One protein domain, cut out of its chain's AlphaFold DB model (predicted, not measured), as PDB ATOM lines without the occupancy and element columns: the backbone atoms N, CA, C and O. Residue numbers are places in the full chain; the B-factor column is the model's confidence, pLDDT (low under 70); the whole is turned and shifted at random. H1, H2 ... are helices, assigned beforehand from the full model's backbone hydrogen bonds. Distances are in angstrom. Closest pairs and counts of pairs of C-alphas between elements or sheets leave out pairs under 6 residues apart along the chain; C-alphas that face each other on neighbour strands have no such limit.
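AT A GLANCE: This is residues 2 to 160 of the 162 residues of an uncharacterized protein of Xanthomonas campestris pv. badrii (UniProt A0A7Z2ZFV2). This is a loosely joined, elongated set of helices: the longest helix, H8, and H1 run nearly parallel along one side, and short H5 lies in the middle, near both. H4 packs on H5, and H6 packs with its first half on H8 and runs off from it steeply; H2 and H3 lie at one end of the domain and H7 at the other. The printed part has 159 residues with eight named helices, H1 to H8 in order along the chain, and no named strand; the class is all helix. The whole is only just compact, close to loose, with a radius of gyration of the C-alphas of 18.1 A and spans of 59 by 34 by 24 A.

HOW THE PARTS SIT: H8, residues 135 to 159, touches H6, residues 103 to 120, opposite ways at a steep tilt of 61 degrees. H8 touches H6 with residues 141 to 148 alone, and H6 touches H8 with residues 105 to 109 alone; the closest C-alphas of the two, those of His 105 and Arg 144, are 6.1 A apart. H1, residues 2 to 20, is close to H8 but not clearly touching, the same way at a shallow tilt of 7 degrees; the closest C-alphas, Ile 13 and Ala 156, are 7.5 A apart. H5, residues 83 to 93, is near both H1 and H8. H5 and H6 only just touch, with 3 pairs of C-alphas within 8 A, the closest Pro 83 and Lys 106 at 6.0 A. H4, residues 48 to 61, touches H5 at a steep tilt of 38 degrees, only just beyond shallow, the same way; the C-alphas of Ala 56 and Leu 92 come closest, 4.7 A. H3, residues 37 to 43, and H4 form a helical hairpin, with the C-alphas of Ile 43 and Arg 51 closest at 5.1 A. H2, residues 28 to 35, is about perpendicular to H3 at 89 degrees, close but not clearly touching. H7, residues 126 to 131, is close to H6 but not clearly touching. Among the helices that touch, the packing is mostly crossed. Every O i to N i+4 pair is within hydrogen-bond range in H1 to H8.

IN THESE COORDINATES: H8 is 36.4 A from first to last C-alpha, from (174.587, 304.563, 271.074) to (154.757, 334.103, 263.318). H1 is 27.2 A, beginning at (174.252, 323.603, 270.319). H6 is 26.0 A, H4 20.4 A and H5 15.2 A.

THE WHOLE: The C-alphas of Arg 27 and Gly 131, 59.5 A apart, are the two farthest apart. The printed part has no cut. The link from H4 to H5, residues 62 to 82, is long. Residues 131 to 137, of which 135 to 137 belong to H8, stand free. Mean pLDDT of the printed part is 70.9; it is under 70 in residues 2 to 46, 48, 56 and 59 to 78.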
ATOM      1  N   LEU A   2     175.623 323.196 269.934       48.25
ATOM      2  CA  LEU A   2     174.252 323.603 270.319       48.25
ATOM      3  C   LEU A   2     174.158 325.073 270.772       48.25
ATOM      4  O   LEU A   2     173.281 325.805 270.333       48.25
ATOM      5  N   GLU A   3     175.090 325.537 271.613       52.00
ATOM      6  CA  GLU A   3     175.126 326.941 272.061       52.00
ATOM      7  C   GLU A   3     175.361 327.924 270.905       52.00
ATOM      8  O   GLU A   3     174.766 328.998 270.868       52.00
ATOM      9  N   ASP A   4     176.210 327.556 269.943       62.31
ATOM     10  CA  ASP A   4     176.484 328.381 268.762       62.31
ATOM     11  C   ASP A   4     175.275 328.436 267.833       62.31
ATOM     12  O   ASP A   4     174.983 329.490 267.269       62.31
ATOM     13  N   PHE A   5     174.552 327.320 267.699       61.31
ATOM     14  CA  PHE A   5     173.286 327.282 266.985       61.31
ATOM     15  C   PHE A   5     172.244 328.168 267.673       61.31
ATOM     16  O   PHE A   5     171.678 329.031 267.016       61.31
ATOM     17  N   TRP A   6     172.053 328.049 268.992       59.69
ATOM     18  CA  TRP A   6     171.123 328.901 269.743       59.69
ATOM     19  C   TRP A   6     171.447 330.382 269.601       59.69
ATOM     20  O   TRP A   6     170.555 331.188 269.348       59.69
ATOM     21  N   LYS A   7     172.729 330.749 269.701       61.41
ATOM     22  CA  LYS A   7     173.176 332.122 269.454       61.41
ATOM     23  C   LYS A   7     172.818 332.574 268.040       61.41
ATOM     24  O   LYS A   7     172.239 333.643 267.893       61.41
ATOM     25  N   LYS A   8     173.115 331.769 267.014       65.00
ATOM     26  CA  LYS A   8     172.788 332.088 265.613       65.00
ATOM     27  C   LYS A   8     171.280 332.212 265.385       65.00
ATOM     28  O   LYS A   8     170.843 333.205 264.820       65.00
ATOM     29  N   TYR A   9     170.503 331.258 265.884       60.44
ATOM     30  CA  TYR A   9     169.049 331.216 265.774       60.44
ATOM     31  C   TYR A   9     168.393 332.448 266.408       60.44
ATOM     32  O   TYR A   9     167.587 333.135 265.782       60.44
ATOM     33  N   LEU A  10     168.801 332.791 267.631       59.28
ATOM     34  CA  LEU A  10     168.254 333.933 268.360       59.28
ATOM     35  C   LEU A  10     168.703 335.271 267.743       59.28
ATOM     36  O   LEU A  10     167.922 336.219 267.717       59.28
ATOM     37  N   VAL A  11     169.919 335.350 267.183       63.91
ATOM     38  CA  VAL A  11     170.366 336.507 266.378       63.91
ATOM     39  C   VAL A  11     169.523 336.661 265.111       63.91
ATOM     40  O   VAL A  11     169.118 337.776 264.775       63.91
ATOM     41  N   GLU A  12     169.236 335.565 264.413       61.41
ATOM     42  CA  GLU A  12     168.466 335.590 263.172       61.41
ATOM     43  C   GLU A  12     167.011 336.013 263.404       61.41
ATOM     44  O   GLU A  12     166.505 336.879 262.686       61.41
ATOM     45  N   ILE A  13     166.367 335.503 264.460       60.03
ATOM     46  CA  ILE A  13     165.048 335.979 264.897       60.03
ATOM     47  C   ILE A  13     165.078 337.485 265.167       60.03
ATOM     48  O   ILE A  13     164.253 338.228 264.635       60.03
ATOM     49  N   CYS A  14     166.045 337.958 265.959       56.38
ATOM     50  CA  CYS A  14     166.166 339.377 266.287       56.38
ATOM     51  C   CYS A  14     166.303 340.254 265.030       56.38
ATOM     52  O   CYS A  14     165.663 341.304 264.940       56.38
ATOM     53  N   SER A  15     167.086 339.809 264.041       55.53
ATOM     54  CA  SER A  15     167.255 340.499 262.755       55.53
ATOM     55  C   SER A  15     165.938 340.601 261.969       55.53
ATOM     56  O   SER A  15     165.582 341.677 261.482       55.53
ATOM     57  N   ARG A  16     165.156 339.514 261.913       55.66
ATOM     58  CA  ARG A  16     163.854 339.473 261.221       55.66
ATOM     59  C   ARG A  16     162.789 340.340 261.901       55.66
ATOM     60  O   ARG A  16     162.011 341.010 261.229       55.66
ATOM     61  N   ILE A  17     162.778 340.411 263.234       52.53
ATOM     62  CA  ILE A  17     161.887 341.339 263.954       52.53
ATOM     63  C   ILE A  17     162.295 342.794 263.674       52.53
ATOM     64  O   ILE A  17     161.448 343.683 263.545       52.53
ATOM     65  N   GLN A  18     163.598 343.069 263.558       53.00
ATOM     66  CA  GLN A  18     164.086 344.417 263.291       53.00
ATOM     67  C   GLN A  18     163.628 344.942 261.924       53.00
ATOM     68  O   GLN A  18     163.237 346.113 261.852       53.00
ATOM     69  N   SER A  19     163.638 344.102 260.883       50.41
ATOM     70  CA  SER A  19     163.165 344.476 259.544       50.41
ATOM     71  C   SER A  19     161.650 344.703 259.497       50.41
ATOM     72  O   SER A  19     161.203 345.633 258.828       50.41
ATOM     73  N   ALA A  20     160.865 343.951 260.276       47.44
ATOM     74  CA  ALA A  20     159.408 344.095 260.337       47.44
ATOM     75  C   ALA A  20     158.926 345.370 261.072       47.44
ATOM     76  O   ALA A  20     157.854 345.899 260.776       47.44
ATOM     77  N   SER A  21     159.703 345.909 262.020       49.84
ATOM     78  CA  SER A  21     159.195 346.899 262.990       49.84
ATOM     79  C   SER A  21     159.597 348.365 262.747       49.84
ATOM     80  O   SER A  21     159.695 349.131 263.713       49.84
ATOM     81  N   TYR A  22     159.869 348.806 261.515       44.25
ATOM     82  CA  TYR A  22     160.435 350.151 261.273       44.25
ATOM     83  C   TYR A  22     159.429 351.329 261.309       44.25
ATOM     84  O   TYR A  22     159.844 352.478 261.445       44.25
ATOM     85  N   VAL A  23     158.109 351.099 261.265       44.91
ATOM     86  CA  VAL A  23     157.148 352.169 260.894       44.91
ATOM     87  C   VAL A  23     156.483 352.930 262.071       44.91
ATOM     88  O   VAL A  23     155.832 353.944 261.842       44.91
ATOM     89  N   ARG A  24     156.659 352.561 263.354       47.00
ATOM     90  CA  ARG A  24     155.836 353.154 264.454       47.00
ATOM     91  C   ARG A  24     156.547 353.552 265.763       47.00
ATOM     92  O   ARG A  24     155.916 353.600 266.812       47.00
ATOM     93  N   ARG A  25     157.857 353.834 265.761       51.97
ATOM     94  CA  ARG A  25     158.663 353.779 267.010       51.97
ATOM     95  C   ARG A  25     158.731 355.002 267.939       51.97
ATOM     96  O   ARG A  25     159.150 354.818 269.074       51.97
ATOM     97  N   ARG A  26     158.381 356.237 267.560       41.59
ATOM     98  CA  ARG A  26     158.902 357.404 268.326       41.59
ATOM     99  C   ARG A  26     157.977 358.085 269.342       41.59
ATOM    100  O   ARG A  26     158.492 358.771 270.213       41.59
ATOM    101  N   ARG A  27     156.652 357.904 269.280       35.22
ATOM    102  CA  ARG A  27     155.714 358.601 270.195       35.22
ATOM    103  C   ARG A  27     155.194 357.730 271.346       35.22
ATOM    104  O   ARG A  27     154.921 358.258 272.415       35.22
ATOM    105  N   SER A  28     155.157 356.408 271.179       48.97
ATOM    106  CA  SER A  28     154.666 355.478 272.211       48.97
ATOM    107  C   SER A  28     155.699 355.168 273.303       48.97
ATOM    108  O   SER A  28     155.323 354.883 274.429       48.97
ATOM    109  N   ALA A  29     157.001 355.268 273.015       49.91
ATOM    110  CA  ALA A  29     158.055 354.864 273.954       49.91
ATOM    111  C   ALA A  29     158.117 355.728 275.230       49.91
ATOM    112  O   ALA A  29     158.357 355.198 276.309       49.91
ATOM    113  N   VAL A  30     157.854 357.037 275.127       41.72
ATOM    114  CA  VAL A  30     157.885 357.958 276.279       41.72
ATOM    115  C   VAL A  30     156.696 357.704 277.211       41.72
ATOM    116  O   VAL A  30     156.892 357.508 278.404       41.72
ATOM    117  N   ALA A  31     155.478 357.600 276.671       45.06
ATOM    118  CA  ALA A  31     154.284 357.287 277.460       45.06
ATOM    119  C   ALA A  31     154.367 355.897 278.121       45.06
ATOM    120  O   ALA A  31     154.029 355.748 279.293       45.06
ATOM    121  N   LEU A  32     154.895 354.899 277.402       54.00
ATOM    122  CA  LEU A  32     155.129 353.560 277.944       54.00
ATOM    123  C   LEU A  32     156.209 353.554 279.032       54.00
ATOM    124  O   LEU A  32     156.047 352.871 280.035       54.00
ATOM    125  N   SER A  33     157.280 354.338 278.881       54.25
ATOM    126  CA  SER A  33     158.323 354.431 279.911       54.25
ATOM    127  C   SER A  33     157.833 355.055 281.218       54.25
ATOM    128  O   SER A  33     158.294 354.646 282.276       54.25
ATOM    129  N   VAL A  34     156.874 355.988 281.156       51.12
ATOM    130  CA  VAL A  34     156.246 356.573 282.351       51.12
ATOM    131  C   VAL A  34     155.267 355.582 282.983       51.12
ATOM    132  O   VAL A  34     155.312 355.374 284.189       51.12
ATOM    133  N   PHE A  35     154.425 354.923 282.181       53.28
ATOM    134  CA  PHE A  35     153.433 353.965 282.686       53.28
ATOM    135  C   PHE A  35     154.066 352.701 283.292       53.28
ATOM    136  O   PHE A  35     153.558 352.155 284.264       53.28
ATOM    137  N   TYR A  36     155.198 352.250 282.745       57.16
ATOM    138  CA  TYR A  36     155.904 351.048 283.194       57.16
ATOM    139  C   TYR A  36     157.190 351.343 283.978       57.16
ATOM    140  O   TYR A  36     158.005 350.437 284.158       57.16
ATOM    141  N   TYR A  37     157.386 352.576 284.455       53.56
ATOM    142  CA  TYR A  37     158.625 353.025 285.100       53.56
ATOM    143  C   TYR A  37     159.091 352.094 286.228       53.56
ATOM    144  O   TYR A  37     160.231 351.636 286.207       53.56
ATOM    145  N   ASP A  38     158.202 351.724 287.154       56.94
ATOM    146  CA  ASP A  38     158.545 350.852 288.287       56.94
ATOM    147  C   ASP A  38     158.952 349.443 287.843       56.94
ATOM    148  O   ASP A  38     159.882 348.844 288.387       56.94
ATOM    149  N   ARG A  39     158.309 348.917 286.794       58.59
ATOM    150  CA  ARG A  39     158.680 347.624 286.210       58.59
ATOM    151  C   ARG A  39     160.007 347.699 285.464       58.59
ATOM    152  O   ARG A  39     160.819 346.791 285.604       58.59
ATOM    153  N   ILE A  40     160.249 348.776 284.717       62.50
ATOM    154  CA  ILE A  40     161.517 349.018 284.013       62.50
ATOM    155  C   ILE A  40     162.662 349.177 285.017       62.50
ATOM    156  O   ILE A  40     163.715 348.564 284.847       62.50
ATOM    157  N   SER A  41     162.435 349.923 286.094       57.78
ATOM    158  CA  SER A  41     163.372 350.067 287.207       57.78
ATOM    159  C   SER A  41     163.681 348.703 287.838       57.78
ATOM    160  O   SER A  41     164.843 348.295 287.931       57.78
ATOM    161  N   GLY A  42     162.641 347.907 288.113       59.72
ATOM    162  CA  GLY A  42     162.771 346.556 288.649       59.72
ATOM    163  C   GLY A  42     163.430 345.537 287.710       59.72
ATOM    164  O   GLY A  42     163.890 344.505 288.198       59.72
ATOM    165  N   ILE A  43     163.514 345.778 286.395       62.44
ATOM    166  CA  ILE A  43     164.252 344.907 285.458       62.44
ATOM    167  C   ILE A  43     165.756 344.965 285.731       62.44
ATOM    168  O   ILE A  43     166.441 343.977 285.490       62.44
ATOM    169  N   SER A  44     166.292 346.074 286.248       61.81
ATOM    170  CA  SER A  44     167.729 346.178 286.535       61.81
ATOM    171  C   SER A  44     168.180 345.273 287.694       61.81
ATOM    172  O   SER A  44     169.316 344.787 287.679       61.81
ATOM    173  N   ASP A  45     167.257 344.937 288.602       59.19
ATOM    174  CA  ASP A  45     167.511 344.148 289.805       59.19
ATOM    175  C   ASP A  45     167.314 342.635 289.610       59.19
ATOM    176  O   ASP A  45     166.216 342.136 289.314       59.19
ATOM    177  N   GLY A  46     168.385 341.877 289.876       63.00
ATOM    178  CA  GLY A  46     168.385 340.414 289.965       63.00
ATOM    179  C   GLY A  46     169.303 339.696 288.967       63.00
ATOM    180  O   GLY A  46     169.980 340.300 288.136       63.00
ATOM    181  N   LYS A  47     169.331 338.357 289.060       70.62
ATOM    182  CA  LYS A  47     170.076 337.481 288.134       70.62
ATOM    183  C   LYS A  47     169.540 337.623 286.704       70.62
ATOM    184  O   LYS A  47     168.352 337.865 286.511       70.62
ATOM    185  N   ALA A  48     170.407 337.431 285.707       68.81
ATOM    186  CA  ALA A  48     170.109 337.732 284.305       68.81
ATOM    187  C   ALA A  48     168.819 337.080 283.772       68.81
ATOM    188  O   ALA A  48     168.038 337.785 283.142       68.81
ATOM    189  N   LEU A  49     168.548 335.808 284.082       72.12
ATOM    190  CA  LEU A  49     167.326 335.121 283.643       72.12
ATOM    191  C   LEU A  49     166.044 335.743 284.229       72.12
ATOM    192  O   LEU A  49     165.097 336.015 283.502       72.12
ATOM    193  N   ARG A  50     166.056 336.102 285.518       74.12
ATOM    194  CA  ARG A  50     164.924 336.773 286.184       74.12
ATOM    195  C   ARG A  50     164.641 338.157 285.599       74.12
ATOM    196  O   ARG A  50     163.502 338.610 285.570       74.12
ATOM    197  N   ARG A  51     165.682 338.854 285.133       73.38
ATOM    198  CA  ARG A  51     165.503 340.117 284.400       73.38
ATOM    199  C   ARG A  51     164.774 339.874 283.082       73.38
ATOM    200  O   ARG A  51     163.903 340.659 282.731       73.38
ATOM    201  N   TRP A  52     165.081 338.776 282.393       71.38
ATOM    202  CA  TRP A  52     164.394 338.391 281.163       71.38
ATOM    203  C   TRP A  52     162.940 337.988 281.366       71.38
ATOM    204  O   TRP A  52     162.110 338.372 280.551       71.38
ATOM    205  N   GLU A  53     162.611 337.305 282.461       71.94
ATOM    206  CA  GLU A  53     161.216 337.041 282.840       71.94
ATOM    207  C   GLU A  53     160.435 338.345 283.008       71.94
ATOM    208  O   GLU A  53     159.404 338.529 282.372       71.94
ATOM    209  N   LYS A  54     160.981 339.302 283.773       72.69
ATOM    210  CA  LYS A  54     160.360 340.623 283.967       72.69
ATOM    211  C   LYS A  54     160.178 341.380 282.646       72.69
ATOM    212  O   LYS A  54     159.177 342.070 282.468       72.69
ATOM    213  N   VAL A  55     161.136 341.261 281.723       71.44
ATOM    214  CA  VAL A  55     161.021 341.827 280.369       71.44
ATOM    215  C   VAL A  55     159.912 341.124 279.583       71.44
ATOM    216  O   VAL A  55     159.119 341.803 278.941       71.44
ATOM    217  N   ALA A  56     159.828 339.793 279.632       67.81
ATOM    218  CA  ALA A  56     158.790 339.030 278.943       67.81
ATOM    219  C   ALA A  56     157.385 339.348 279.487       67.81
ATOM    220  O   ALA A  56     156.466 339.540 278.696       67.81
ATOM    221  N   ASP A  57     157.228 339.481 280.808       72.94
ATOM    222  CA  ASP A  57     155.980 339.911 281.457       72.94
ATOM    223  C   ASP A  57     155.579 341.320 281.000       72.94
ATOM    224  O   ASP A  57     154.442 341.561 280.598       72.94
ATOM    225  N   LEU A  58     156.538 342.253 281.008       71.25
ATOM    226  CA  LEU A  58     156.329 343.615 280.528       71.25
ATOM    227  C   LEU A  58     155.899 343.634 279.052       71.25
ATOM    228  O   LEU A  58     154.973 344.352 278.695       71.25
ATOM    229  N   MET A  59     156.545 342.837 278.201       67.00
ATOM    230  CA  MET A  59     156.225 342.743 276.771       67.00
ATOM    231  C   MET A  59     154.862 342.087 276.514       67.00
ATOM    232  O   MET A  59     154.167 342.489 275.580       67.00
ATOM    233  N   GLY A  60     154.458 341.126 277.348       63.53
ATOM    234  CA  GLY A  60     153.120 340.534 277.316       63.53
ATOM    235  C   GLY A  60     152.026 341.566 277.594       63.53
ATOM    236  O   GLY A  60     151.092 341.696 276.804       63.53
ATOM    237  N   ASP A  61     152.194 342.363 278.652       66.12
ATOM    238  CA  ASP A  61     151.230 343.399 279.057       66.12
ATOM    239  C   ASP A  61     151.167 344.575 278.067       66.12
ATOM    240  O   ASP A  61     150.134 345.224 277.909       66.12
ATOM    241  N   LEU A  62     152.260 344.821 277.337       62.31
ATOM    242  CA  LEU A  62     152.317 345.798 276.248       62.31
ATOM    243  C   LEU A  62     151.515 345.385 275.006       62.31
ATOM    244  O   LEU A  62     151.355 346.204 274.100       62.31
ATOM    245  N   GLY A  63     150.991 344.157 274.966       53.25
ATOM    246  CA  GLY A  63     150.029 343.706 273.972       53.25
ATOM    247  C   GLY A  63     150.604 343.647 272.564       53.25
ATOM    248  O   GLY A  63     150.363 344.541 271.760       53.25
ATOM    249  N   GLY A  64     151.339 342.577 272.241       50.94
ATOM    250  CA  GLY A  64     151.633 342.164 270.859       50.94
ATOM    251  C   GLY A  64     152.342 343.192 269.969       50.94
ATOM    252  O   GLY A  64     152.514 342.948 268.774       50.94
ATOM    253  N   VAL A  65     152.772 344.332 270.514       44.28
ATOM    254  CA  VAL A  65     153.628 345.267 269.803       44.28
ATOM    255  C   VAL A  65     154.934 344.520 269.629       44.28
ATOM    256  O   VAL A  65     155.677 344.324 270.589       44.28
ATOM    257  N   GLY A  66     155.199 344.076 268.402       46.72
ATOM    258  CA  GLY A  66     156.522 343.661 267.960       46.72
ATOM    259  C   GLY A  66     157.463 344.853 268.089       46.72
ATOM    260  O   GLY A  66     157.834 345.486 267.104       46.72
ATOM    261  N   VAL A  67     157.803 345.238 269.315       45.62
ATOM    262  CA  VAL A  67     158.883 346.163 269.582       45.62
ATOM    263  C   VAL A  67     160.109 345.333 269.284       45.62
ATOM    264  O   VAL A  67     160.484 344.469 270.070       45.62
ATOM    265  N   GLY A  68     160.669 345.538 268.092       46.06
ATOM    266  CA  GLY A  68     161.955 344.970 267.732       46.06
ATOM    267  C   GLY A  68     162.957 345.377 268.791       46.06
ATOM    268  O   GLY A  68     163.412 346.524 268.805       46.06
ATOM    269  N   LEU A  69     163.218 344.445 269.710       47.22
ATOM    270  CA  LEU A  69     164.236 344.590 270.724       47.22
ATOM    271  C   LEU A  69     165.540 344.868 269.974       47.22
ATOM    272  O   LEU A  69     165.824 344.193 268.979       47.22
ATOM    273  N   PRO A  70     166.323 345.881 270.376       42.22
ATOM    274  CA  PRO A  70     167.661 346.033 269.831       42.22
ATOM    275  C   PRO A  70     168.392 344.699 270.022       42.22
ATOM    276  O   PRO A  70     168.362 344.145 271.119       42.22
ATOM    277  N   VAL A  71     169.015 344.204 268.947       43.62
ATOM    278  CA  VAL A  71     169.608 342.860 268.727       43.62
ATOM    279  C   VAL A  71     170.583 342.377 269.820       43.62
ATOM    280  O   VAL A  71     171.140 341.289 269.752       43.62
ATOM    281  N   PHE A  72     170.822 343.146 270.873       44.59
ATOM    282  CA  PHE A  72     172.029 343.007 271.662       44.59
ATOM    283  C   PHE A  72     171.964 342.116 272.885       44.59
ATOM    284  O   PHE A  72     173.026 341.867 273.452       44.59
ATOM    285  N   LYS A  73     170.808 341.594 273.304       52.31
ATOM    286  CA  LYS A  73     170.805 340.598 274.380       52.31
ATOM    287  C   LYS A  73     169.731 339.545 274.131       52.31
ATOM    288  O   LYS A  73     168.552 339.840 274.028       52.31
ATOM    289  N   ILE A  74     170.184 338.311 273.997       56.12
ATOM    290  CA  ILE A  74     169.364 337.104 273.965       56.12
ATOM    291  C   ILE A  74     168.976 336.771 275.421       56.12
ATOM    292  O   ILE A  74     169.785 337.082 276.306       56.12
ATOM    293  N   PRO A  75     167.818 336.133 275.706       63.16
ATOM    294  CA  PRO A  75     167.524 335.525 277.007       63.16
ATOM    295  C   PRO A  75     168.472 334.354 277.307       63.16
ATOM    296  O   PRO A  75     168.104 333.186 277.308       63.16
ATOM    297  N   TYR A  76     169.738 334.690 277.524       63.62
ATOM    298  CA  TYR A  76     170.834 333.798 277.839       63.62
ATOM    299  C   TYR A  76     171.582 334.403 279.018       63.62
ATOM    300  O   TYR A  76     172.071 335.534 278.956       63.62
ATOM    301  N   ASP A  77     171.641 333.668 280.119       67.81
ATOM    302  CA  ASP A  77     172.302 334.100 281.349       67.81
ATOM    303  C   ASP A  77     173.765 333.625 281.433       67.81
ATOM    304  O   ASP A  77     174.406 333.779 282.473       67.81
ATOM    305  N   GLY A  78     174.300 333.076 280.335       64.75
ATOM    306  CA  GLY A  78     175.638 332.492 280.281       64.75
ATOM    307  C   GLY A  78     175.695 331.032 280.727       64.75
ATOM    308  O   GLY A  78     176.786 330.461 280.739       64.75
ATOM    309  N   ARG A  79     174.563 330.433 281.117       72.81
ATOM    310  CA  ARG A  79     174.492 329.061 281.624       72.81
ATOM    311  C   ARG A  79     173.952 328.101 280.579       72.81
ATOM    312  O   ARG A  79     173.421 328.486 279.546       72.81
ATOM    313  N   THR A  80     174.081 326.818 280.888       79.25
ATOM    314  CA  THR A  80     173.538 325.737 280.073       79.25
ATOM    315  C   THR A  80     172.046 325.935 279.829       79.25
ATOM    316  O   THR A  80     171.277 326.143 280.770       79.25
ATOM    317  N   VAL A  81     171.665 325.873 278.550       81.00
ATOM    318  CA  VAL A  81     170.288 326.064 278.095       81.00
ATOM    319  C   VAL A  81     169.378 325.034 278.762       81.00
ATOM    320  O   VAL A  81     169.680 323.845 278.806       81.00
ATOM    321  N   ARG A  82     168.255 325.525 279.276       88.25
ATOM    322  CA  ARG A  82     167.212 324.777 279.989       88.25
ATOM    323  C   ARG A  82     165.840 325.174 279.460       88.25
ATOM    324  O   ARG A  82     165.745 326.238 278.845       88.25
ATOM    325  N   PRO A  83     164.784 324.399 279.748       90.69
ATOM    326  CA  PRO A  83     163.437 324.723 279.313       90.69
ATOM    327  C   PRO A  83     162.967 326.129 279.665       90.69
ATOM    328  O   PRO A  83     162.362 326.773 278.822       90.69
ATOM    329  N   ASP A  84     163.350 326.654 280.826       86.38
ATOM    330  CA  ASP A  84     162.981 328.014 281.230       86.38
ATOM    331  C   ASP A  84     163.484 329.078 280.236       86.38
ATOM    332  O   ASP A  84     162.808 330.070 279.983       86.38
ATOM    333  N   HIS A  85     164.646 328.860 279.609       82.69
ATOM    334  CA  HIS A  85     165.168 329.764 278.578       82.69
ATOM    335  C   HIS A  85     164.286 329.756 277.328       82.69
ATOM    336  O   HIS A  85     164.062 330.803 276.723       82.69
ATOM    337  N   LEU A  86     163.790 328.576 276.954       83.25
ATOM    338  CA  LEU A  86     162.861 328.398 275.845       83.25
ATOM    339  C   LEU A  86     161.504 329.012 276.167       83.25
ATOM    340  O   LEU A  86     160.991 329.764 275.348       83.25
ATOM    341  N   ASP A  87     160.976 328.781 277.370       85.88
ATOM    342  CA  ASP A  87     159.711 329.352 277.836       85.88
ATOM    343  C   ASP A  87     159.777 330.895 277.814       85.88
ATOM    344  O   ASP A  87     158.891 331.565 277.277       85.88
ATOM    345  N   ILE A  88     160.873 331.482 278.307       77.56
ATOM    346  CA  ILE A  88     161.109 332.933 278.258       77.56
ATOM    347  C   ILE A  88     161.224 333.428 276.816       77.56
ATOM    348  O   ILE A  88     160.603 334.434 276.474       77.56
ATOM    349  N   ALA A  89     162.000 332.750 275.965       74.94
ATOM    350  CA  ALA A  89     162.145 333.133 274.564       74.94
ATOM    351  C   ALA A  89     160.796 333.084 273.829       74.94
ATOM    352  O   ALA A  89     160.454 334.030 273.123       74.94
ATOM    353  N   TRP A  90     159.997 332.038 274.049       82.44
ATOM    354  CA  TRP A  90     158.675 331.876 273.442       82.44
ATOM    355  C   TRP A  90     157.749 333.039 273.780       82.44
ATOM    356  O   TRP A  90     157.117 333.618 272.895       82.44
ATOM    357  N   ARG A  91     157.734 333.432 275.060       76.44
ATOM    358  CA  ARG A  91     156.956 334.570 275.562       76.44
ATOM    359  C   ARG A  91     157.472 335.898 275.017       76.44
ATOM    360  O   ARG A  91     156.682 336.713 274.555       76.44
ATOM    361  N   LEU A  92     158.789 336.101 275.030       70.56
ATOM    362  CA  LEU A  92     159.434 337.330 274.565       70.56
ATOM    363  C   LEU A  92     159.177 337.583 273.074       70.56
ATOM    364  O   LEU A  92     158.946 338.718 272.662       70.56
ATOM    365  N   PHE A  93     159.213 336.520 272.275       70.56
ATOM    366  CA  PHE A  93     158.991 336.573 270.835       70.56
ATOM    367  C   PHE A  93     157.518 336.414 270.438       70.56
ATOM    368  O   PHE A  93     157.165 336.639 269.278       70.56
ATOM    369  N   GLY A  94     156.645 336.070 271.389       71.00
ATOM    370  CA  GLY A  94     155.220 335.855 271.153       71.00
ATOM    371  C   GLY A  94     154.957 334.774 270.104       71.00
ATOM    372  O   GLY A  94     154.104 334.978 269.230       71.00
ATOM    373  N   LEU A  95     155.730 333.684 270.150       76.75
ATOM    374  CA  LEU A  95     155.610 332.559 269.223       76.75
ATOM    375  C   LEU A  95     154.281 331.812 269.446       76.75
ATOM    376  O   LEU A  95     153.799 331.740 270.578       76.75
ATOM    377  N   PRO A  96     153.643 331.309 268.375       80.25
ATOM    378  CA  PRO A  96     152.371 330.603 268.477       80.25
ATOM    379  C   PRO A  96     152.557 329.180 269.019       80.25
ATOM    380  O   PRO A  96     153.598 328.562 268.821       80.25
ATOM    381  N   GLY A  97     151.504 328.639 269.634       88.56
ATOM    382  CA  GLY A  97     151.462 327.243 270.072       88.56
ATOM    383  C   GLY A  97     152.334 326.930 271.289       88.56
ATOM    384  O   GLY A  97     152.779 327.824 272.011       88.56
ATOM    385  N   GLU A  98     152.538 325.633 271.515       92.81
ATOM    386  CA  GLU A  98     153.328 325.098 272.625       92.81
ATOM    387  C   GLU A  98     154.829 325.340 272.424       92.81
ATOM    388  O   GLU A  98     155.330 325.276 271.305       92.81
ATOM    389  N   VAL A  99     155.565 325.554 273.519       90.75
ATOM    390  CA  VAL A  99     157.024 325.805 273.493       90.75
ATOM    391  C   VAL A  99     157.814 324.586 273.010       90.75
ATOM    392  O   VAL A  99     158.871 324.712 272.395       90.75
ATOM    393  N   PHE A 100     157.295 323.391 273.289       93.38
ATOM    394  CA  PHE A 100     157.921 322.121 272.946       93.38
ATOM    395  C   PHE A 100     156.976 321.268 272.098       93.38
ATOM    396  O   PHE A 100     155.772 321.286 272.357       93.38
ATOM    397  N   PRO A 101     157.501 320.429 271.182       92.06
ATOM    398  CA  PRO A 101     156.670 319.499 270.412       92.06
ATOM    399  C   PRO A 101     155.926 318.493 271.297       92.06
ATOM    400  O   PRO A 101     154.817 318.067 270.987       92.06
ATOM    401  N   SER A 102     156.552 318.076 272.402       93.44
ATOM    402  CA  SER A 102     155.936 317.202 273.402       93.44
ATOM    403  C   SER A 102     156.649 317.299 274.759       93.44
ATOM    404  O   SER A 102     157.808 317.730 274.810       93.44
ATOM    405  N   PRO A 103     156.029 316.830 275.862       92.38
ATOM    406  CA  PRO A 103     156.642 316.841 277.196       92.38
ATOM    407  C   PRO A 103     157.993 316.113 277.281       92.38
ATOM    408  O   PRO A 103     158.860 316.501 278.064       92.38
ATOM    409  N   VAL A 104     158.203 315.092 276.444       91.75
ATOM    410  CA  VAL A 104     159.454 314.317 276.400       91.75
ATOM    411  C   VAL A 104     160.639 315.201 276.002       91.75
ATOM    412  O   VAL A 104     161.717 315.074 276.574       91.75
ATOM    413  N   HIS A 105     160.439 316.150 275.087       92.44
ATOM    414  CA  HIS A 105     161.484 317.078 274.647       92.44
ATOM    415  C   HIS A 105     161.957 317.985 275.786       92.44
ATOM    416  O   HIS A 105     163.155 318.196 275.975       92.44
ATOM    417  N   LYS A 106     161.010 318.474 276.598       92.88
ATOM    418  CA  LYS A 106     161.304 319.285 277.785       92.88
ATOM    419  C   LYS A 106     162.131 318.496 278.805       92.88
ATOM    420  O   LYS A 106     163.108 319.020 279.343       92.88
ATOM    421  N   GLN A 107     161.769 317.236 279.048       91.75
ATOM    422  CA  GLN A 107     162.498 316.353 279.964       91.75
ATOM    423  C   GLN A 107     163.918 316.041 279.470       91.75
ATOM    424  O   GLN A 107     164.864 316.055 280.263       91.75
ATOM    425  N   GLU A 108     164.084 315.792 278.174       89.75
ATOM    426  CA  GLU A 108     165.387 315.490 277.579       89.75
ATOM    427  C   GLU A 108     166.329 316.689 277.606       89.75
ATOM    428  O   GLU A 108     167.497 316.540 277.955       89.75
ATOM    429  N   LEU A 109     165.824 317.897 277.341       89.25
ATOM    430  CA  LEU A 109     166.634 319.107 277.458       89.25
ATOM    431  C   LEU A 109     167.114 319.336 278.900       89.25
ATOM    432  O   LEU A 109     168.273 319.689 279.107       89.25
ATOM    433  N   ASN A 110     166.253 319.104 279.896       91.25
ATOM    434  CA  ASN A 110     166.648 319.166 281.307       91.25
ATOM    435  C   ASN A 110     167.724 318.132 281.639       91.25
ATOM    436  O   ASN A 110     168.759 318.480 282.202       91.25
ATOM    437  N   THR A 111     167.505 316.885 281.223       89.44
ATOM    438  CA  THR A 111     168.447 315.788 281.454       89.44
ATOM    439  C   THR A 111     169.797 316.098 280.810       89.44
ATOM    440  O   THR A 111     170.837 315.954 281.445       89.44
ATOM    441  N   LEU A 112     169.808 316.584 279.567       87.25
ATOM    442  CA  LEU A 112     171.030 316.988 278.878       87.25
ATOM    443  C   LEU A 112     171.743 318.139 279.602       87.25
ATOM    444  O   LEU A 112     172.970 318.117 279.726       87.25
ATOM    445  N   ALA A 113     170.989 319.123 280.098       88.12
ATOM    446  CA  ALA A 113     171.543 320.246 280.840       88.12
ATOM    447  C   ALA A 113     172.196 319.810 282.161       88.12
ATOM    448  O   ALA A 113     173.283 320.290 282.489       88.12
ATOM    449  N   ASP A 114     171.563 318.890 282.892       89.38
ATOM    450  CA  ASP A 114     172.097 318.318 284.133       89.38
ATOM    451  C   ASP A 114     173.376 317.527 283.855       89.38
ATOM    452  O   ASP A 114     174.429 317.855 284.396       89.38
ATOM    453  N   ARG A 115     173.335 316.598 282.891       86.25
ATOM    454  CA  ARG A 115     174.504 315.791 282.508       86.25
ATOM    455  C   ARG A 115     175.688 316.652 282.075       86.25
ATOM    456  O   ARG A 115     176.825 316.381 282.452       86.25
ATOM    457  N   ARG A 116     175.444 317.708 281.289       85.06
ATOM    458  CA  ARG A 116     176.503 318.643 280.883       85.06
ATOM    459  C   ARG A 116     177.071 319.391 282.085       85.06
ATOM    460  O   ARG A 116     178.277 319.624 282.119       85.06
ATOM    461  N   ASN A 117     176.232 319.804 283.034       86.00
ATOM    462  CA  ASN A 117     176.685 320.483 284.245       86.00
ATOM    463  C   ASN A 117     177.526 319.561 285.125       86.00
ATOM    464  O   ASN A 117     178.590 319.988 285.565       86.00
ATOM    465  N   ASP A 118     177.109 318.313 285.319       86.06
ATOM    466  CA  ASP A 118     177.863 317.336 286.109       86.06
ATOM    467  C   ASP A 118     179.262 317.117 285.519       86.06
ATOM    468  O   ASP A 118     180.258 317.138 286.243       86.06
ATOM    469  N   VAL A 119     179.355 317.008 284.188       83.81
ATOM    470  CA  VAL A 119     180.639 316.928 283.475       83.81
ATOM    471  C   VAL A 119     181.450 318.218 283.634       83.81
ATOM    472  O   VAL A 119     182.634 318.173 283.958       83.81
ATOM    473  N   ALA A 120     180.834 319.386 283.428       80.69
ATOM    474  CA  ALA A 120     181.522 320.677 283.495       80.69
ATOM    475  C   ALA A 120     182.027 321.026 284.906       80.69
ATOM    476  O   ALA A 120     183.018 321.741 285.043       80.69
ATOM    477  N   HIS A 121     181.354 320.532 285.945       87.69
ATOM    478  CA  HIS A 121     181.761 320.678 287.341       87.69
ATOM    479  C   HIS A 121     182.705 319.560 287.814       87.69
ATOM    480  O   HIS A 121     183.146 319.596 288.960       87.69
ATOM    481  N   GLY A 122     183.042 318.596 286.948       86.00
ATOM    482  CA  GLY A 122     183.954 317.493 287.258       86.00
ATOM    483  C   GLY A 122     183.365 316.428 288.186       86.00
ATOM    484  O   GLY A 122     184.116 315.622 288.726       86.00
ATOM    485  N   ALA A 123     182.042 316.411 288.382       88.19
ATOM    486  CA  ALA A 123     181.366 315.402 289.197       88.19
ATOM    487  C   ALA A 123     181.410 314.012 288.538       88.19
ATOM    488  O   ALA A 123     181.429 312.994 289.226       88.19
ATOM    489  N   VAL A 124     181.444 313.980 287.205       88.19
ATOM    490  CA  VAL A 124     181.486 312.772 286.371       88.19
ATOM    491  C   VAL A 124     182.354 313.027 285.141       88.19
ATOM    492  O   VAL A 124     182.432 314.155 284.650       88.19
ATOM    493  N   THR A 125     183.002 311.990 284.609       86.06
ATOM    494  CA  THR A 125     183.748 312.119 283.348       86.06
ATOM    495  C   THR A 125     182.816 311.931 282.143       86.06
ATOM    496  O   THR A 125     181.827 311.194 282.250       86.06
ATOM    497  N   PRO A 126     183.111 312.537 280.977       82.62
ATOM    498  CA  PRO A 126     182.341 312.312 279.754       82.62
ATOM    499  C   PRO A 126     182.203 310.829 279.389       82.62
ATOM    500  O   PRO A 126     181.135 310.397 278.963       82.62
ATOM    501  N   GLU A 127     183.259 310.040 279.596       84.88
ATOM    502  CA  GLU A 127     183.296 308.605 279.301       84.88
ATOM    503  C   GLU A 127     182.368 307.832 280.235       84.88
ATOM    504  O   GLU A 127     181.617 306.973 279.779       84.88
ATOM    505  N   SER A 128     182.371 308.172 281.530       85.25
ATOM    506  CA  SER A 128     181.472 307.554 282.507       85.25
ATOM    507  C   SER A 128     180.007 307.846 282.180       85.25
ATOM    508  O   SER A 128     179.187 306.935 282.194       85.25
ATOM    509  N   MET A 129     179.686 309.078 281.776       81.31
ATOM    510  CA  MET A 129     178.326 309.461 281.390       81.31
ATOM    511  C   MET A 129     177.898 308.858 280.055       81.31
ATOM    512  O   MET A 129     176.750 308.442 279.911       81.31
ATOM    513  N   GLY A 130     178.812 308.788 279.086       75.75
ATOM    514  CA  GLY A 130     178.574 308.150 277.794       75.75
ATOM    515  C   GLY A 130     178.394 306.637 277.910       75.75
ATOM    516  O   GLY A 130     177.565 306.075 277.205       75.75
ATOM    517  N   GLY A 131     179.106 305.987 278.834       80.12
ATOM    518  CA  GLY A 131     178.997 304.548 279.088       80.12
ATOM    519  C   GLY A 131     177.667 304.107 279.709       80.12
ATOM    520  O   GLY A 131     177.321 302.932 279.623       80.12
ATOM    521  N   LEU A 132     176.899 305.032 280.298       80.94
ATOM    522  CA  LEU A 132     175.585 304.756 280.895       80.94
ATOM    523  C   LEU A 132     174.440 304.713 279.874       80.94
ATOM    524  O   LEU A 132     173.317 304.356 280.229       80.94
ATOM    525  N   VAL A 133     174.689 305.108 278.625       81.44
ATOM    526  CA  VAL A 133     173.658 305.237 277.591       81.44
ATOM    527  C   VAL A 133     174.080 304.484 276.340       81.44
ATOM    528  O   VAL A 133     175.232 304.551 275.915       81.44
ATOM    529  N   SER A 134     173.147 303.772 275.708       86.31
ATOM    530  CA  SER A 134     173.468 303.103 274.449       86.31
ATOM    531  C   SER A 134     173.689 304.127 273.330       86.31
ATOM    532  O   SER A 134     173.125 305.225 273.336       86.31
ATOM    533  N   VAL A 135     174.440 303.745 272.294       84.31
ATOM    534  CA  VAL A 135     174.587 304.563 271.074       84.31
ATOM    535  C   VAL A 135     173.220 304.889 270.454       84.31
ATOM    536  O   VAL A 135     173.022 305.976 269.913       84.31
ATOM    537  N   GLY A 136     172.258 303.966 270.551       85.44
ATOM    538  CA  GLY A 136     170.888 304.183 270.087       85.44
ATOM    539  C   GLY A 136     170.144 305.245 270.898       85.44
ATOM    540  O   GLY A 136     169.420 306.052 270.317       85.44
ATOM    541  N   ASP A 137     170.343 305.284 272.215       84.62
ATOM    542  CA  ASP A 137     169.765 306.319 273.077       84.62
ATOM    543  C   ASP A 137     170.392 307.686 272.798       84.62
ATOM    544  O   ASP A 137     169.666 308.668 272.671       84.62
ATOM    545  N   LEU A 138     171.716 307.756 272.614       81.50
ATOM    546  CA  LEU A 138     172.400 309.002 272.250       81.50
ATOM    547  C   LEU A 138     171.870 309.573 270.933       81.50
ATOM    548  O   LEU A 138     171.572 310.763 270.859       81.50
ATOM    549  N   LYS A 139     171.689 308.725 269.912       85.00
ATOM    550  CA  LYS A 139     171.070 309.138 268.644       85.00
ATOM    551  C   LYS A 139     169.655 309.673 268.855       85.00
ATOM    552  O   LYS A 139     169.326 310.716 268.308       85.00
ATOM    553  N   ARG A 140     168.842 309.003 269.681       88.31
ATOM    554  CA  ARG A 140     167.487 309.473 270.013       88.31
ATOM    555  C   ARG A 140     167.500 310.828 270.717       88.31
ATOM    556  O   ARG A 140     166.681 311.672 270.381       88.31
ATOM    557  N   ILE A 141     168.421 311.050 271.654       83.81
ATOM    558  CA  ILE A 141     168.571 312.345 272.332       83.81
ATOM    559  C   ILE A 141     168.930 313.431 271.316       83.81
ATOM    560  O   ILE A 141     168.293 314.477 271.315       83.81
ATOM    561  N   VAL A 142     169.895 313.179 270.426       82.19
ATOM    562  CA  VAL A 142     170.274 314.137 269.374       82.19
ATOM    563  C   VAL A 142     169.080 314.471 268.480       82.19
ATOM    564  O   VAL A 142     168.761 315.646 268.346       82.19
ATOM    565  N   CYS A 143     168.361 313.463 267.971       85.50
ATOM    566  CA  CYS A 143     167.166 313.690 267.154       85.50
ATOM    567  C   CYS A 143     166.118 314.536 267.887       85.50
ATOM    568  O   CYS A 143     165.574 315.462 267.304       85.50
ATOM    569  N   ARG A 144     165.882 314.289 269.181       86.75
ATOM    570  CA  ARG A 144     164.939 315.092 269.977       86.75
ATOM    571  C   ARG A 144     165.391 316.540 270.144       86.75
ATOM    572  O   ARG A 144     164.565 317.443 270.194       86.75
ATOM    573  N   ILE A 145     166.693 316.787 270.259       82.06
ATOM    574  CA  ILE A 145     167.213 318.158 270.293       82.06
ATOM    575  C   ILE A 145     167.037 318.836 268.930       82.06
ATOM    576  O   ILE A 145     166.643 320.003 268.891       82.06
ATOM    577  N   ASP A 146     167.256 318.111 267.834       83.38
ATOM    578  CA  ASP A 146     167.002 318.617 266.483       83.38
ATOM    579  C   ASP A 146     165.508 318.930 266.273       83.38
ATOM    580  O   ASP A 146     165.176 319.986 265.740       83.38
ATOM    581  N   GLU A 147     164.602 318.097 266.791       87.88
ATOM    582  CA  GLU A 147     163.149 318.328 266.761       87.88
ATOM    583  C   GLU A 147     162.744 319.599 267.536       87.88
ATOM    584  O   GLU A 147     161.883 320.356 267.082       87.88
ATOM    585  N   ILE A 148     163.386 319.900 268.678       85.31
ATOM    586  CA  ILE A 148     163.176 321.178 269.396       85.31
ATOM    587  C   ILE A 148     163.585 322.356 268.510       85.31
ATOM    588  O   ILE A 148     162.884 323.367 268.446       85.31
ATOM    589  N   VAL A 149     164.733 322.237 267.848       81.12
ATOM    590  CA  VAL A 149     165.268 323.277 266.969       81.12
ATOM    591  C   VAL A 149     164.345 323.515 265.774       81.12
ATOM    592  O   VAL A 149     163.998 324.663 265.489       81.12
ATOM    593  N   GLU A 150     163.916 322.450 265.105       83.75
ATOM    594  CA  GLU A 150     162.998 322.520 263.970       83.75
ATOM    595  C   GLU A 150     161.671 323.169 264.373       83.75
ATOM    596  O   GLU A 150     161.209 324.101 263.713       83.75
ATOM    597  N   HIS A 151     161.108 322.764 265.512       88.38
ATOM    598  CA  HIS A 151     159.879 323.344 266.057       88.38
ATOM    599  C   HIS A 151     159.984 324.847 266.304       88.38
ATOM    600  O   HIS A 151     159.058 325.603 265.994       88.38
ATOM    601  N   CYS A 152     161.132 325.299 266.810       79.88
ATOM    602  CA  CYS A 152     161.403 326.718 266.981       79.88
ATOM    603  C   CYS A 152     161.365 327.442 265.623       79.88
ATOM    604  O   CYS A 152     160.642 328.432 265.477       79.88
ATOM    605  N   VAL A 153     162.085 326.927 264.619       77.69
ATOM    606  CA  VAL A 153     162.154 327.518 263.272       77.69
ATOM    607  C   VAL A 153     160.776 327.573 262.609       77.69
ATOM    608  O   VAL A 153     160.394 328.623 262.088       77.69
ATOM    609  N   VAL A 154     160.009 326.480 262.662       82.50
ATOM    610  CA  VAL A 154     158.651 326.418 262.099       82.50
ATOM    611  C   VAL A 154     157.740 327.432 262.789       82.50
ATOM    612  O   VAL A 154     157.058 328.206 262.117       82.50
ATOM    613  N   SER A 155     157.772 327.505 264.121       80.81
ATOM    614  CA  SER A 155     156.946 328.447 264.885       80.81
ATOM    615  C   SER A 155     157.299 329.908 264.580       80.81
ATOM    616  O   SER A 155     156.409 330.755 264.457       80.81
ATOM    617  N   ALA A 156     158.586 330.210 264.390       73.25
ATOM    618  CA  ALA A 156     159.045 331.531 263.969       73.25
ATOM    619  C   ALA A 156     158.591 331.876 262.541       73.25
ATOM    620  O   ALA A 156     158.156 333.002 262.300       73.25
ATOM    621  N   ALA A 157     158.637 330.918 261.610       73.62
ATOM    622  CA  ALA A 157     158.162 331.108 260.240       73.62
ATOM    623  C   ALA A 157     156.643 331.352 260.176       73.62
ATOM    624  O   ALA A 157     156.191 332.188 259.398       73.62
ATOM    625  N   VAL A 158     155.857 330.682 261.028       75.06
ATOM    626  CA  VAL A 158     154.410 330.937 261.156       75.06
ATOM    627  C   VAL A 158     154.140 332.336 261.710       75.06
ATOM    628  O   VAL A 158     153.225 333.019 261.253       75.06
ATOM    629  N   LYS A 159     154.924 332.780 262.701       72.44
ATOM    630  CA  LYS A 159     154.757 334.103 263.318       72.44
ATOM    631  C   LYS A 159     155.134 335.246 262.376       72.44
ATOM    632  O   LYS A 159     154.473 336.286 262.387       72.44
ATOM    633  N   TRP A 160     156.205 335.064 261.609       73.31
ATOM    634  CA  TRP A 160     156.758 336.054 260.690       73.31
ATOM    635  C   TRP A 160     156.897 335.447 259.291       73.31
ATOM    636  O   TRP A 160     158.014 335.122 258.874       73.31
TER     637      TRP A 160